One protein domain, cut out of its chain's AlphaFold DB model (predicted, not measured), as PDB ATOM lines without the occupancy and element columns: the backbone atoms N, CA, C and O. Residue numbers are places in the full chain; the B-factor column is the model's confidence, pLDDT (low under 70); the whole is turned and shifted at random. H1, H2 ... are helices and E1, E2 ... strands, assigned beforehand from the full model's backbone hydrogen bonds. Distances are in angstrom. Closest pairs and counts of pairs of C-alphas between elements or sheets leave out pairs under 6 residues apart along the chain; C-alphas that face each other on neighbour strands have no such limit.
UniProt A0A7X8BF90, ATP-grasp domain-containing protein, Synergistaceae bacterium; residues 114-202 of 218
ATOM      1  N   SER A 114     -19.799 -50.812 -16.075       87.81
ATOM      2  CA  SER A 114     -19.160 -50.355 -14.840       87.81
ATOM      3  C   SER A 114     -17.950 -51.221 -14.462       87.81
ATOM      4  O   SER A 114     -16.854 -50.702 -14.246       87.81
ATOM      5  N   LEU A 115     -18.119 -52.546 -14.473       91.31
ATOM      6  CA  LEU A 115     -17.056 -53.507 -14.174       91.31
ATOM      7  C   LEU A 115     -15.999 -53.557 -15.283       91.31
ATOM      8  O   LEU A 115     -14.805 -53.540 -14.984       91.31
ATOM      9  N   MET A 116     -16.428 -53.552 -16.547       91.94
ATOM     10  CA  MET A 116     -15.553 -53.533 -17.723       91.94
ATOM     11  C   MET A 116     -14.607 -52.329 -17.702       91.94
ATOM     12  O   MET A 116     -13.405 -52.485 -17.902       91.94
ATOM     13  N   LYS A 117     -15.123 -51.130 -17.391       91.12
ATOM     14  CA  LYS A 117     -14.291 -49.929 -17.235       91.12
ATOM     15  C   LYS A 117     -13.236 -50.119 -16.150       91.12
ATOM     16  O   LYS A 117     -12.084 -49.772 -16.371       91.12
ATOM     17  N   GLY A 118     -13.603 -50.726 -15.020       91.56
ATOM     18  CA  GLY A 118     -12.651 -51.054 -13.962       91.56
ATOM     19  C   GLY A 118     -11.538 -52.001 -14.428       91.56
ATOM     20  O   GLY A 118     -10.383 -51.803 -14.058       91.56
ATOM     21  N   VAL A 119     -11.858 -53.001 -15.257       93.69
ATOM     22  CA  VAL A 119     -10.857 -53.899 -15.867       93.69
ATOM     23  C   VAL A 119      -9.911 -53.120 -16.783       93.69
ATOM     24  O   VAL A 119      -8.698 -53.232 -16.633       93.69
ATOM     25  N   PHE A 120     -10.445 -52.289 -17.681       94.50
ATOM     26  CA  PHE A 120      -9.639 -51.482 -18.603       94.50
ATOM     27  C   PHE A 120      -8.743 -50.475 -17.881       94.50
ATOM     28  O   PHE A 120      -7.555 -50.403 -18.182       94.50
ATOM     29  N   SER A 121      -9.262 -49.773 -16.873       92.69
ATOM     30  CA  SER A 121      -8.465 -48.854 -16.058       92.69
ATOM     31  C   SER A 121      -7.309 -49.559 -15.347       92.69
ATOM     32  O   SER A 121      -6.190 -49.055 -15.371       92.69
ATOM     33  N   ARG A 122      -7.535 -50.751 -14.769       94.25
ATOM     34  CA  ARG A 122      -6.454 -51.553 -14.158       94.25
ATOM     35  C   ARG A 122      -5.416 -52.034 -15.173       94.25
ATOM     36  O   ARG A 122      -4.271 -52.243 -14.796       94.25
ATOM     37  N   ALA A 123      -5.803 -52.183 -16.438       95.38
ATOM     38  CA  ALA A 123      -4.902 -52.514 -17.539       95.38
ATOM     39  C   ALA A 123      -4.180 -51.286 -18.137       95.38
ATOM     40  O   ALA A 123      -3.504 -51.417 -19.152       95.38
ATOM     41  N   GLY A 124      -4.337 -50.089 -17.555       94.94
ATOM     42  CA  GLY A 124      -3.737 -48.854 -18.073       94.94
ATOM     43  C   GLY A 124      -4.428 -48.295 -19.322       94.94
ATOM     44  O   GLY A 124      -3.896 -47.399 -19.974       94.94
ATOM     45  N   LEU A 125      -5.613 -48.804 -19.671       95.00
ATOM     46  CA  LEU A 125      -6.384 -48.329 -20.815       95.00
ATOM     47  C   LEU A 125      -7.277 -47.154 -20.408       95.00
ATOM     48  O   LEU A 125      -7.988 -47.196 -19.400       95.00
ATOM     49  N   SER A 126      -7.277 -46.109 -21.238       92.69
ATOM     50  CA  SER A 126      -8.161 -44.957 -21.057       92.69
ATOM     51  C   SER A 126      -9.624 -45.358 -21.261       92.69
ATOM     52  O   SER A 126      -9.983 -46.015 -22.242       92.69
ATOM     53  N   VAL A 127     -10.481 -44.932 -20.335       91.50
ATOM     54  CA  VAL A 127     -11.929 -45.158 -20.366       91.50
ATOM     55  C   VAL A 127     -12.660 -43.834 -20.214       91.50
ATOM     56  O   VAL A 127     -12.217 -42.949 -19.488       91.50
ATOM     57  N   ALA A 128     -13.817 -43.701 -20.864       89.56
ATOM     58  CA  ALA A 128     -14.661 -42.527 -20.670       89.56
ATOM     59  C   ALA A 128     -15.110 -42.429 -19.203       89.56
ATOM     60  O   ALA A 128     -15.619 -43.419 -18.648       89.56
ATOM     61  N   ARG A 129     -14.991 -41.236 -18.604       90.38
ATOM     62  CA  ARG A 129     -15.507 -40.960 -17.258       90.38
ATOM     63  C   ARG A 129     -16.993 -41.301 -17.218       90.38
ATOM     64  O   ARG A 129     -17.737 -41.046 -18.163       90.38
ATOM     65  N   GLY A 130     -17.427 -41.969 -16.161       89.94
ATOM     66  CA  GLY A 130     -18.815 -42.384 -16.021       89.94
ATOM     67  C   GLY A 130     -19.092 -43.012 -14.674       89.94
ATOM     68  O   GLY A 130     -18.183 -43.571 -14.064       89.94
ATOM     69  N   ARG A 131     -20.352 -42.953 -14.247       89.00
ATOM     70  CA  ARG A 131     -20.819 -43.576 -13.008       89.00
ATOM     71  C   ARG A 131     -22.129 -44.316 -13.225       89.00
ATOM     72  O   ARG A 131     -22.877 -44.018 -14.160       89.00
ATOM     73  N   VAL A 132     -22.379 -45.300 -12.368       90.75
ATOM     74  CA  VAL A 132     -23.693 -45.939 -12.273       90.75
ATOM     75  C   VAL A 132     -24.629 -44.978 -11.550       90.75
ATOM     76  O   VAL A 132     -24.271 -44.481 -10.487       90.75
ATOM     77  N   VAL A 133     -25.802 -44.739 -12.128       89.06
ATOM     78  CA  VAL A 133     -26.854 -43.874 -11.592       89.06
ATOM     79  C   VAL A 133     -28.141 -44.669 -11.380       89.06
ATOM     80  O   VAL A 133     -28.452 -45.593 -12.142       89.06
ATOM     81  N   ARG A 134     -28.882 -44.311 -10.332       87.31
ATOM     82  CA  ARG A 134     -30.143 -44.944  -9.909       87.31
ATOM     83  C   ARG A 134     -31.336 -43.997  -9.926       87.31
ATOM     84  O   ARG A 134     -32.470 -44.458  -9.831       87.31
ATOM     85  N   SER A 135     -31.095 -42.700 -10.061       90.00
ATOM     86  CA  SER A 135     -32.127 -41.667 -10.066       90.00
ATOM     87  C   SER A 135     -31.829 -40.602 -11.119       90.00
ATOM     88  O   SER A 135     -30.702 -40.487 -11.610       90.00
ATOM     89  N   LEU A 136     -32.859 -39.824 -11.459       92.06
ATOM     90  CA  LEU A 136     -32.724 -38.644 -12.310       92.06
ATOM     91  C   LEU A 136     -31.722 -37.653 -11.703       92.06
ATOM     92  O   LEU A 136     -30.867 -37.134 -12.409       92.06
ATOM     93  N   GLU A 137     -31.778 -37.456 -10.389       94.56
ATOM     94  CA  GLU A 137     -30.903 -36.524  -9.678       94.56
ATOM     95  C   GLU A 137     -29.430 -36.944  -9.740       94.56
ATOM     96  O   GLU A 137     -28.564 -36.134 -10.067       94.56
ATOM     97  N   GLU A 138     -29.136 -38.238  -9.563       93.12
ATOM     98  CA  GLU A 138     -27.782 -38.765  -9.764       93.12
ATOM     99  C   GLU A 138     -27.307 -38.613 -11.219       93.12
ATOM    100  O   GLU A 138     -26.108 -38.468 -11.466       93.12
ATOM    101  N   ALA A 139     -28.208 -38.664 -12.201       92.69
ATOM    102  CA  ALA A 139     -27.853 -38.482 -13.604       92.69
ATOM    103  C   ALA A 139     -27.584 -37.006 -13.947       92.69
ATOM    104  O   ALA A 139     -26.589 -36.719 -14.618       92.69
ATOM    105  N   LEU A 140     -28.410 -36.086 -13.437       95.00
ATOM    106  CA  LEU A 140     -28.268 -34.641 -13.634       95.00
ATOM    107  C   LEU A 140     -26.991 -34.117 -12.978       95.00
ATOM    108  O   LEU A 140     -26.183 -33.488 -13.657       95.00
ATOM    109  N   SER A 141     -26.740 -34.484 -11.716       95.62
ATOM    110  CA  SER A 141     -25.508 -34.110 -11.008       95.62
ATOM    111  C   SER A 141     -24.257 -34.586 -11.756       95.62
ATOM    112  O   SER A 141     -23.283 -33.849 -11.866       95.62
ATOM    113  N   PHE A 142     -24.280 -35.786 -12.350       93.12
ATOM    114  CA  PHE A 142     -23.146 -36.254 -13.151       93.12
ATOM    115  C   PHE A 142     -22.946 -35.390 -14.398       93.12
ATOM    116  O   PHE A 142     -21.817 -35.054 -14.745       93.12
ATOM    117  N   ALA A 143     -24.032 -35.054 -15.094       94.31
ATOM    118  CA  ALA A 143     -23.952 -34.263 -16.311       94.31
ATOM    119  C   ALA A 143     -23.468 -32.828 -16.043       94.31
ATOM    120  O   ALA A 143     -22.721 -32.285 -16.855       94.31
ATOM    121  N   GLU A 144     -23.817 -32.246 -14.893       94.50
ATOM    122  CA  GLU A 144     -23.271 -30.969 -14.419       94.50
ATOM    123  C   GLU A 144     -21.766 -31.065 -14.121       94.50
ATOM    124  O   GLU A 144     -20.994 -30.225 -14.579       94.50
ATOM    125  N   GLU A 145     -21.326 -32.127 -13.436       93.31
ATOM    126  CA  GLU A 145     -19.906 -32.387 -13.142       93.31
ATOM    127  C   GLU A 145     -19.056 -32.641 -14.401       93.31
ATOM    128  O   GLU A 145     -17.830 -32.462 -14.382       93.31
ATOM    129  N   THR A 146     -19.661 -33.159 -15.479       91.19
ATOM    130  CA  THR A 146     -18.921 -33.560 -16.686       91.19
ATOM    131  C   THR A 146     -19.092 -32.668 -17.893       91.19
ATOM    132  O   THR A 146     -18.312 -32.788 -18.837       91.19
ATOM    133  N   GLY A 147     -20.101 -31.807 -17.875       92.88
ATOM    134  CA  GLY A 147     -20.564 -31.102 -19.055       92.88
ATOM    135  C   GLY A 147     -21.329 -32.016 -20.016       92.88
ATOM    136  O   GLY A 147     -21.107 -33.229 -20.106       92.88
ATOM    137  N   TYR A 148     -22.238 -31.398 -20.763       91.50
ATOM    138  CA  TYR A 148     -22.958 -32.025 -21.867       91.50
ATOM    139  C   TYR A 148     -22.121 -32.005 -23.167       91.50
ATOM    140  O   TYR A 148     -21.257 -31.142 -23.332       91.50
ATOM    141  N   PRO A 149     -22.383 -32.918 -24.125       94.69
ATOM    142  CA  PRO A 149     -23.341 -34.017 -24.039       94.69
ATOM    143  C   PRO A 149     -22.811 -35.214 -23.235       94.69
ATOM    144  O   PRO A 149     -21.608 -35.487 -23.203       94.69
ATOM    145  N   VAL A 150     -23.734 -35.979 -22.650       94.19
ATOM    146  CA  VAL A 150     -23.473 -37.248 -21.952       94.19
ATOM    147  C   VAL A 150     -24.222 -38.404 -22.612       94.19
ATOM    148  O   VAL A 150     -25.182 -38.205 -23.351       94.19
ATOM    149  N   VAL A 151     -23.785 -39.638 -22.360       94.00
ATOM    150  CA  VAL A 151     -24.448 -40.854 -22.849       94.00
ATOM    151  C   VAL A 151     -25.032 -41.632 -21.680       94.00
ATOM    152  O   VAL A 151     -24.275 -42.110 -20.835       94.00
ATOM    153  N   LEU A 152     -26.353 -41.802 -21.668       91.44
ATOM    154  CA  LEU A 152     -27.090 -42.644 -20.725       91.44
ATOM    155  C   LEU A 152     -27.377 -44.004 -21.373       91.44
ATOM    156  O   LEU A 152     -27.853 -44.067 -22.505       91.44
ATOM    157  N   LYS A 153     -27.080 -45.099 -20.670       89.00
ATOM    158  CA  LYS A 153     -27.346 -46.471 -21.140       89.00
ATOM    159  C   LYS A 153     -27.454 -47.461 -19.982       89.00
ATOM    160  O   LYS A 153     -26.790 -47.241 -18.974       89.00
ATOM    161  N   PRO A 154     -28.171 -48.591 -20.111       88.38
ATOM    162  CA  PRO A 154     -28.127 -49.672 -19.135       88.38
ATOM    163  C   PRO A 154     -26.698 -50.138 -18.862       88.38
ATOM    164  O   PRO A 154     -25.893 -50.288 -19.795       88.38
ATOM    165  N   ASP A 155     -26.392 -50.424 -17.597       85.88
ATOM    166  CA  ASP A 155     -25.083 -50.962 -17.219       85.88
ATOM    167  C   ASP A 155     -24.846 -52.326 -17.886       85.88
ATOM    168  O   ASP A 155     -23.818 -52.554 -18.529       85.88
ATOM    169  N   GLN A 156     -25.875 -53.176 -17.879       83.38
ATOM    170  CA  GLN A 156     -25.925 -54.442 -18.605       83.38
ATOM    171  C   GLN A 156     -26.876 -54.321 -19.803       83.38
ATOM    172  O   GLN A 156     -28.031 -53.937 -19.652       83.38
ATOM    173  N   GLY A 157     -26.413 -54.635 -21.015       72.75
ATOM    174  CA  GLY A 157     -27.201 -54.422 -22.236       72.75
ATOM    175  C   GLY A 157     -26.377 -54.601 -23.503       72.75
ATOM    176  O   GLY A 157     -25.162 -54.433 -23.449       72.75
ATOM    177  N   VAL A 158     -27.048 -54.925 -24.612       71.00
ATOM    178  CA  VAL A 158     -26.439 -55.286 -25.907       71.00
ATOM    179  C   VAL A 158     -27.108 -54.512 -27.043       71.00
ATOM    180  O   VAL A 158     -28.228 -54.014 -26.878       71.00
ATOM    181  N   GLY A 159     -26.422 -54.383 -28.181       68.06
ATOM    182  CA  GLY A 159     -26.993 -53.819 -29.413       68.06
ATOM    183  C   GLY A 159     -27.428 -52.350 -29.331       68.06
ATOM    184  O   GLY A 159     -28.389 -51.978 -29.991       68.06
ATOM    185  N   ALA A 160     -26.792 -51.539 -28.474       73.19
ATOM    186  CA  ALA A 160     -27.152 -50.132 -28.221       73.19
ATOM    187  C   ALA A 160     -28.625 -49.889 -27.819       73.19
ATOM    188  O   ALA A 160     -29.079 -48.746 -27.765       73.19
ATOM    189  N   SER A 161     -29.364 -50.945 -27.468       74.62
ATOM    190  CA  SER A 161     -30.729 -50.824 -26.959       74.62
ATOM    191  C   SER A 161     -30.743 -49.952 -25.701       74.62
ATOM    192  O   SER A 161     -29.882 -50.101 -24.828       74.62
ATOM    193  N   ARG A 162     -31.700 -49.016 -25.626       84.19
ATOM    194  CA  ARG A 162     -31.820 -48.051 -24.517       84.19
ATOM    195  C   ARG A 162     -30.545 -47.220 -24.315       84.19
ATOM    196  O   ARG A 162     -30.054 -47.080 -23.205       84.19
ATOM    197  N   THR A 163     -29.953 -46.719 -25.395       88.94
ATOM    198  CA  THR A 163     -28.809 -45.801 -25.323       88.94
ATOM    199  C   THR A 163     -29.233 -44.433 -25.828       88.94
ATOM    200  O   THR A 163     -29.725 -44.322 -26.947       88.94
ATOM    201  N   TRP A 164     -29.011 -43.396 -25.025       92.00
ATOM    202  CA  TRP A 164     -29.401 -42.025 -25.335       92.00
ATOM    203  C   TRP A 164     -28.196 -41.099 -25.243       92.00
ATOM    204  O   TRP A 164     -27.454 -41.129 -24.259       92.00
ATOM    205  N   LYS A 165     -28.010 -40.260 -26.264       95.12
ATOM    206  CA  LYS A 165     -27.156 -39.075 -26.176       95.12
ATOM    207  C   LYS A 165     -28.018 -37.948 -25.620       95.12
ATOM    208  O   LYS A 165     -29.020 -37.609 -26.234       95.12
ATOM    209  N   ILE A 166     -27.613 -37.401 -24.485       94.25
ATOM    210  CA  ILE A 166     -28.296 -36.316 -23.790       94.25
ATOM    211  C   ILE A 166     -27.447 -35.062 -23.940       94.25
ATOM    212  O   ILE A 166     -26.261 -35.078 -23.608       94.25
ATOM    213  N   SER A 167     -28.042 -33.989 -24.437       95.81
ATOM    214  CA  SER A 167     -27.390 -32.702 -24.689       95.81
ATOM    215  C   SER A 167     -27.905 -31.586 -23.774       95.81
ATOM    216  O   SER A 167     -27.265 -30.541 -23.702       95.81
ATOM    217  N   ALA A 168     -29.015 -31.808 -23.061       95.12
ATOM    218  CA  ALA A 168     -29.597 -30.853 -22.117       95.12
ATOM    219  C   ALA A 168     -30.322 -31.555 -20.941       95.12
ATOM    220  O   ALA A 168     -30.777 -32.691 -21.104       95.12
ATOM    221  N   PRO A 169     -30.504 -30.882 -19.785       95.81
ATOM    222  CA  PRO A 169     -31.246 -31.427 -18.640       95.81
ATOM    223  C   PRO A 169     -32.669 -31.901 -18.973       95.81
ATOM    224  O   PRO A 169     -33.075 -32.986 -18.564       95.81
ATOM    225  N   SER A 170     -33.401 -31.149 -19.799       96.19
ATOM    226  CA  SER A 170     -34.774 -31.484 -20.209       96.19
ATOM    227  C   SER A 170     -34.871 -32.794 -21.004       96.19
ATOM    228  O   SER A 170     -35.860 -33.527 -20.897       96.19
ATOM    229  N   GLU A 171     -33.837 -33.134 -21.781       95.81
ATOM    230  CA  GLU A 171     -33.747 -34.427 -22.467       95.81
ATOM    231  C   GLU A 171     -33.561 -35.562 -21.454       95.81
ATOM    232  O   GLU A 171     -34.190 -36.612 -21.583       95.81
ATOM    233  N   MET A 172     -32.755 -35.346 -20.408       93.44
ATOM    234  CA  MET A 172     -32.561 -36.328 -19.338       93.44
ATOM    235  C   MET A 172     -33.862 -36.612 -18.587       93.44
ATOM    236  O   MET A 172     -34.231 -37.774 -18.413       93.44
ATOM    237  N   GLU A 173     -34.586 -35.562 -18.198       94.19
ATOM    238  CA  GLU A 173     -35.904 -35.671 -17.562       94.19
ATOM    239  C   GLU A 173     -36.889 -36.455 -18.433       94.19
ATOM    240  O   GLU A 173     -37.614 -37.322 -17.942       94.19
ATOM    241  N   THR A 174     -36.883 -36.185 -19.742       93.75
ATOM    242  CA  THR A 174     -37.741 -36.880 -20.705       93.75
ATOM    243  C   THR A 174     -37.426 -38.369 -20.755       93.75
ATOM    244  O   THR A 174     -38.342 -39.182 -20.627       93.75
ATOM    245  N   VAL A 175     -36.144 -38.746 -20.832       90.75
ATOM    246  CA  VAL A 175     -35.758 -40.165 -20.847       90.75
ATOM    247  C   VAL A 175     -36.178 -40.879 -19.562       90.75
ATOM    248  O   VAL A 175     -36.730 -41.975 -19.649       90.75
ATOM    249  N   PHE A 176     -35.967 -40.278 -18.386       89.38
ATOM    250  CA  PHE A 176     -36.360 -40.883 -17.105       89.38
ATOM    251  C   PHE A 176     -37.881 -40.992 -16.936       89.38
ATOM    252  O   PHE A 176     -38.358 -41.963 -16.349       89.38
ATOM    253  N   ARG A 177     -38.645 -40.031 -17.466       89.81
ATOM    254  CA  ARG A 177     -40.114 -40.066 -17.466       89.81
ATOM    255  C   ARG A 177     -40.661 -41.166 -18.375       89.81
ATOM    256  O   ARG A 177     -41.583 -41.872 -17.985       89.81
ATOM    257  N   GLU A 178     -40.102 -41.314 -19.573       87.50
ATOM    258  CA  GLU A 178     -40.529 -42.327 -20.548       87.50
ATOM    259  C   GLU A 178     -40.016 -43.733 -20.209       87.50
ATOM    260  O   GLU A 178     -40.614 -44.733 -20.604       87.50
ATOM    261  N   ASN A 179     -38.908 -43.822 -19.470       82.31
ATOM    262  CA  ASN A 179     -38.246 -45.075 -19.115       82.31
ATOM    263  C   ASN A 179     -37.972 -45.122 -17.603       82.31
ATOM    264  O   ASN A 179     -36.805 -45.141 -17.196       82.31
ATOM    265  N   PRO A 180     -39.019 -45.148 -16.756       68.62
ATOM    266  CA  PRO A 180     -38.832 -45.150 -15.316       68.62
ATOM    267  C   PRO A 180     -38.020 -46.383 -14.889       68.62
ATOM    268  O   PRO A 180     -38.274 -47.491 -15.384       68.62
ATOM    269  N   PRO A 181     -37.044 -46.234 -13.976       61.59
ATOM    270  CA  PRO A 181     -36.283 -47.367 -13.467       61.59
ATOM    271  C   PRO A 181     -37.239 -48.338 -12.761       61.59
ATOM    272  O   PRO A 181     -37.827 -48.014 -11.732       61.59
ATOM    273  N   SER A 182     -37.430 -49.535 -13.323       49.03
ATOM    274  CA  SER A 182     -38.340 -50.527 -12.747       49.03
ATOM    275  C   SER A 182     -37.672 -51.281 -11.583       49.03
ATOM    276  O   SER A 182     -36.560 -51.788 -11.742       49.03
ATOM    277  N   PRO A 183     -38.338 -51.435 -10.419       35.62
ATOM    278  CA  PRO A 183     -37.832 -52.262  -9.313       35.62
ATOM    279  C   PRO A 183     -37.836 -53.770  -9.628       35.62
ATOM    280  O   PRO A 183     -37.082 -54.540  -9.037       35.62
ATOM    281  N   CYS A 184     -38.677 -54.202 -10.575       26.67
ATOM    282  CA  CYS A 184     -38.935 -55.606 -10.892       26.67
ATOM    283  C   CYS A 184     -38.460 -55.967 -12.308       26.67
ATOM    284  O   CYS A 184     -39.198 -55.807 -13.277       26.67
ATOM    285  N   SER A 185     -37.252 -56.515 -12.436       30.59
ATOM    286  CA  SER A 185     -36.807 -57.237 -13.640       30.59
ATOM    287  C   SER A 185     -36.053 -58.525 -13.275       30.59
ATOM    288  O   SER A 185     -34.980 -58.807 -13.788       30.59
ATOM    289  N   TRP A 186     -36.628 -59.323 -12.366       25.25
ATOM    290  CA  TRP A 186     -36.043 -60.578 -11.855       25.25
ATOM    291  C   TRP A 186     -36.797 -61.861 -12.266       25.25
ATOM    292  O   TRP A 186     -36.581 -62.914 -11.673       25.25
ATOM    293  N   ARG A 187     -37.676 -61.831 -13.281       21.19
ATOM    294  CA  ARG A 187     -38.348 -63.050 -13.779       21.19
ATOM    295  C   ARG A 187     -38.006 -63.349 -15.236       21.19
ATOM    296  O   ARG A 187     -38.462 -62.658 -16.142       21.19
ATOM    297  N   SER A 188     -37.163 -64.373 -15.399       24.98
ATOM    298  CA  SER A 188     -37.172 -65.404 -16.454       24.98
ATOM    299  C   SER A 188     -37.562 -64.984 -17.875       24.98
ATOM    300  O   SER A 188     -38.253 -65.710 -18.581       24.98
ATOM    301  N   SER A 189     -37.087 -63.834 -18.324       28.06
ATOM    302  CA  SER A 189     -36.962 -63.536 -19.741       28.06
ATOM    303  C   SER A 189     -35.589 -62.920 -19.929       28.06
ATOM    304  O   SER A 189     -35.151 -62.096 -19.123       28.06
ATOM    305  N   SER A 190     -34.915 -63.262 -21.016       32.25
ATOM    306  CA  SER A 190     -33.669 -62.648 -21.501       32.25
ATOM    307  C   SER A 190     -33.757 -61.116 -21.723       32.25
ATOM    308  O   SER A 190     -32.843 -60.494 -22.263       32.25
ATOM    309  N   ARG A 191     -34.849 -60.481 -21.269       35.41
ATOM    310  CA  ARG A 191     -35.158 -59.047 -21.284       35.41
ATOM    311  C   ARG A 191     -35.150 -58.396 -19.890       35.41
ATOM    312  O   ARG A 191     -35.405 -57.199 -19.790       35.41
ATOM    313  N   GLY A 192     -34.830 -59.133 -18.824       35.28
ATOM    314  CA  GLY A 192     -34.649 -58.586 -17.476       35.28
ATOM    315  C   GLY A 192     -33.207 -58.148 -17.223       35.28
ATOM    316  O   GLY A 192     -32.420 -58.907 -16.670       35.28
ATOM    317  N   LYS A 193     -32.831 -56.941 -17.660       44.09
ATOM    318  CA  LYS A 193     -31.534 -56.330 -17.314       44.09
ATOM    319  C   LYS A 193     -31.748 -55.263 -16.236       44.09
ATOM    320  O   LYS A 193     -32.809 -54.638 -16.187       44.09
ATOM    321  N   SER A 194     -30.774 -55.135 -15.334       41.50
ATOM    322  CA  SER A 194     -30.827 -54.332 -14.102       41.50
ATOM    323  C   SER A 194     -31.358 -52.908 -14.305       41.50
ATOM    324  O   SER A 194     -31.020 -52.276 -15.303       41.50
ATOM    325  N   SER A 195     -32.049 -52.356 -13.303       54.53
ATOM    326  CA  SER A 195     -32.477 -50.944 -13.225       54.53
ATOM    327  C   SER A 195     -31.331 -49.921 -13.152       54.53
ATOM    328  O   SER A 195     -31.568 -48.719 -13.076       54.53
ATOM    329  N   LEU A 196     -30.082 -50.393 -13.166       56.00
ATOM    330  CA  LEU A 196     -28.878 -49.578 -13.107       56.00
ATOM    331  C   LEU A 196     -28.518 -49.055 -14.498       56.00
ATOM    332  O   LEU A 196     -28.251 -49.832 -15.422       56.00
ATOM    333  N   SER A 197     -28.444 -47.733 -14.617       71.06
ATOM    334  CA  SER A 197     -27.929 -47.063 -15.809       71.06
ATOM    335  C   SER A 197     -26.514 -46.563 -15.556       71.06
ATOM    336  O   SER A 197     -26.140 -46.247 -14.437       71.06
ATOM    337  N   THR A 198     -25.698 -46.490 -16.597       72.50
ATOM    338  CA  THR A 198     -24.414 -45.795 -16.592       72.50
ATOM    339  C   THR A 198     -24.559 -44.517 -17.402       72.50
ATOM    340  O   THR A 198     -24.958 -44.578 -18.567       72.50
ATOM    341  N   VAL A 199     -24.181 -43.383 -16.813       72.88
ATOM    342  CA  VAL A 199     -23.959 -42.136 -17.557       72.88
ATOM    343  C   VAL A 199     -22.464 -42.001 -17.819       72.88
ATOM    344  O   VAL A 199     -21.646 -42.359 -16.972       72.88
ATOM    345  N   SER A 200     -22.074 -41.596 -19.025       80.38
ATOM    346  CA  SER A 200     -20.668 -41.373 -19.392       80.38
ATOM    347  C   SER A 200     -20.484 -40.052 -20.128       80.38
ATOM    348  O   SER A 200     -21.339 -39.683 -20.932       80.38
ATOM    349  N   SER A 201     -19.363 -39.369 -19.887       78.31
ATOM    350  CA  SER A 201     -18.983 -38.166 -20.630       78.31
ATOM    351  C   SER A 201     -18.708 -38.511 -22.097       78.31
ATOM    352  O   SER A 201     -18.245 -39.611 -22.417       78.31
ATOM    353  N   THR A 202     -18.983 -37.574 -23.006       73.25
ATOM    354  CA  THR A 202     -18.529 -37.684 -24.407       73.25
ATOM    355  C   THR A 202     -17.123 -37.120 -24.612       73.25
ATOM    356  O   THR A 202     -16.456 -37.471 -25.583       73.25
TER     357      THR A 202
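AT A GLANCE: This is residues 114 to 202 of the 218 residues of the protein "ATP-grasp domain-containing protein" of Synergistaceae bacterium (UniProt A0A7X8BF90). A small twisted sheet of four strands has two helices, H2 and H3, packed over one face, while H1 lies off to the side and only grazes the sheet with residues 114 to 117. A long link without a named element, residues 179 to 196, swings away from the sheet and returns to E4, an inner strand. The printed part has 89 residues with three named helices and four named strands, in the order H1 E1 H2 E2 E3 H3 E4; the sheet's order is E1 E4 E2 E3, antiparallel throughout, and the class is mixed, helices and strands. It is compact, with a radius of gyration of the C-alphas of 13.4 A, and spans 37 by 33 by 20 A.

IN THESE COORDINATES: H1, residues 114 to 122, begins at C-alpha 114 (-19.160, -50.355, -14.840) and is 12.8 A long. E1 is residues 130 to 133, 9.3 A. H2, residues 136 to 146, is 15.3 A long and begins at C-alpha 136 (-32.724, -38.644, -12.310). E2 is residues 150 to 154, 13.6 A, and E3 is residues 164 to 166, 6.0 A. H3, residues 169 to 178, is 14.4 A long. E4, residues 197 to 201, is 13.5 A long and ends at C-alpha 201 (-18.983, -38.166, -20.630).

HOW THE PARTS SIT: The sheet is only just strongly twisted, with C-alphas up to 4.3 A off its best plane. Edge strand E1 is antiparallel to E4, with N 133 and O 197 2.8 A apart. E4 is antiparallel to E2, with N 198 and O 153 at 2.7 A. E2 and E3 form a hairpin, with N 150 and O 166 at 2.8 A. H2 lies over E4 at a height over the sheet of 8.5 A, along the strands; its closest C-alphas to E4 are Thr 146 and Ser 201, 6.1 A. On the same face, H3 lies over E3 at a height of 9.5 A, its local plane only just fitted, on 6 C-alphas. H2 and H3 touch at a shallow tilt of 31 degrees, opposite ways; the C-alphas of Leu 136 and Phe 176 are closest, 6.4 A. E1, H2, E2 and E3, H3, E4 are split strand-helix-strand units, two same-way strands with another strand between them, and both crossovers are right-handed. H1 is apart from H2 and H3. In H1, H2 and H3 every O i to N i+4 pair is within hydrogen-bond range.

THE WHOLE: The C-alphas of Gly 147 and Ser 188 are the two farthest apart, 38.2 A. The printed part has no cut. The link from H3 to E4, 18 residues, is long. The mean pLDDT of the printed part is 79.6; residue 159 and residues 180 to 196 are under 70.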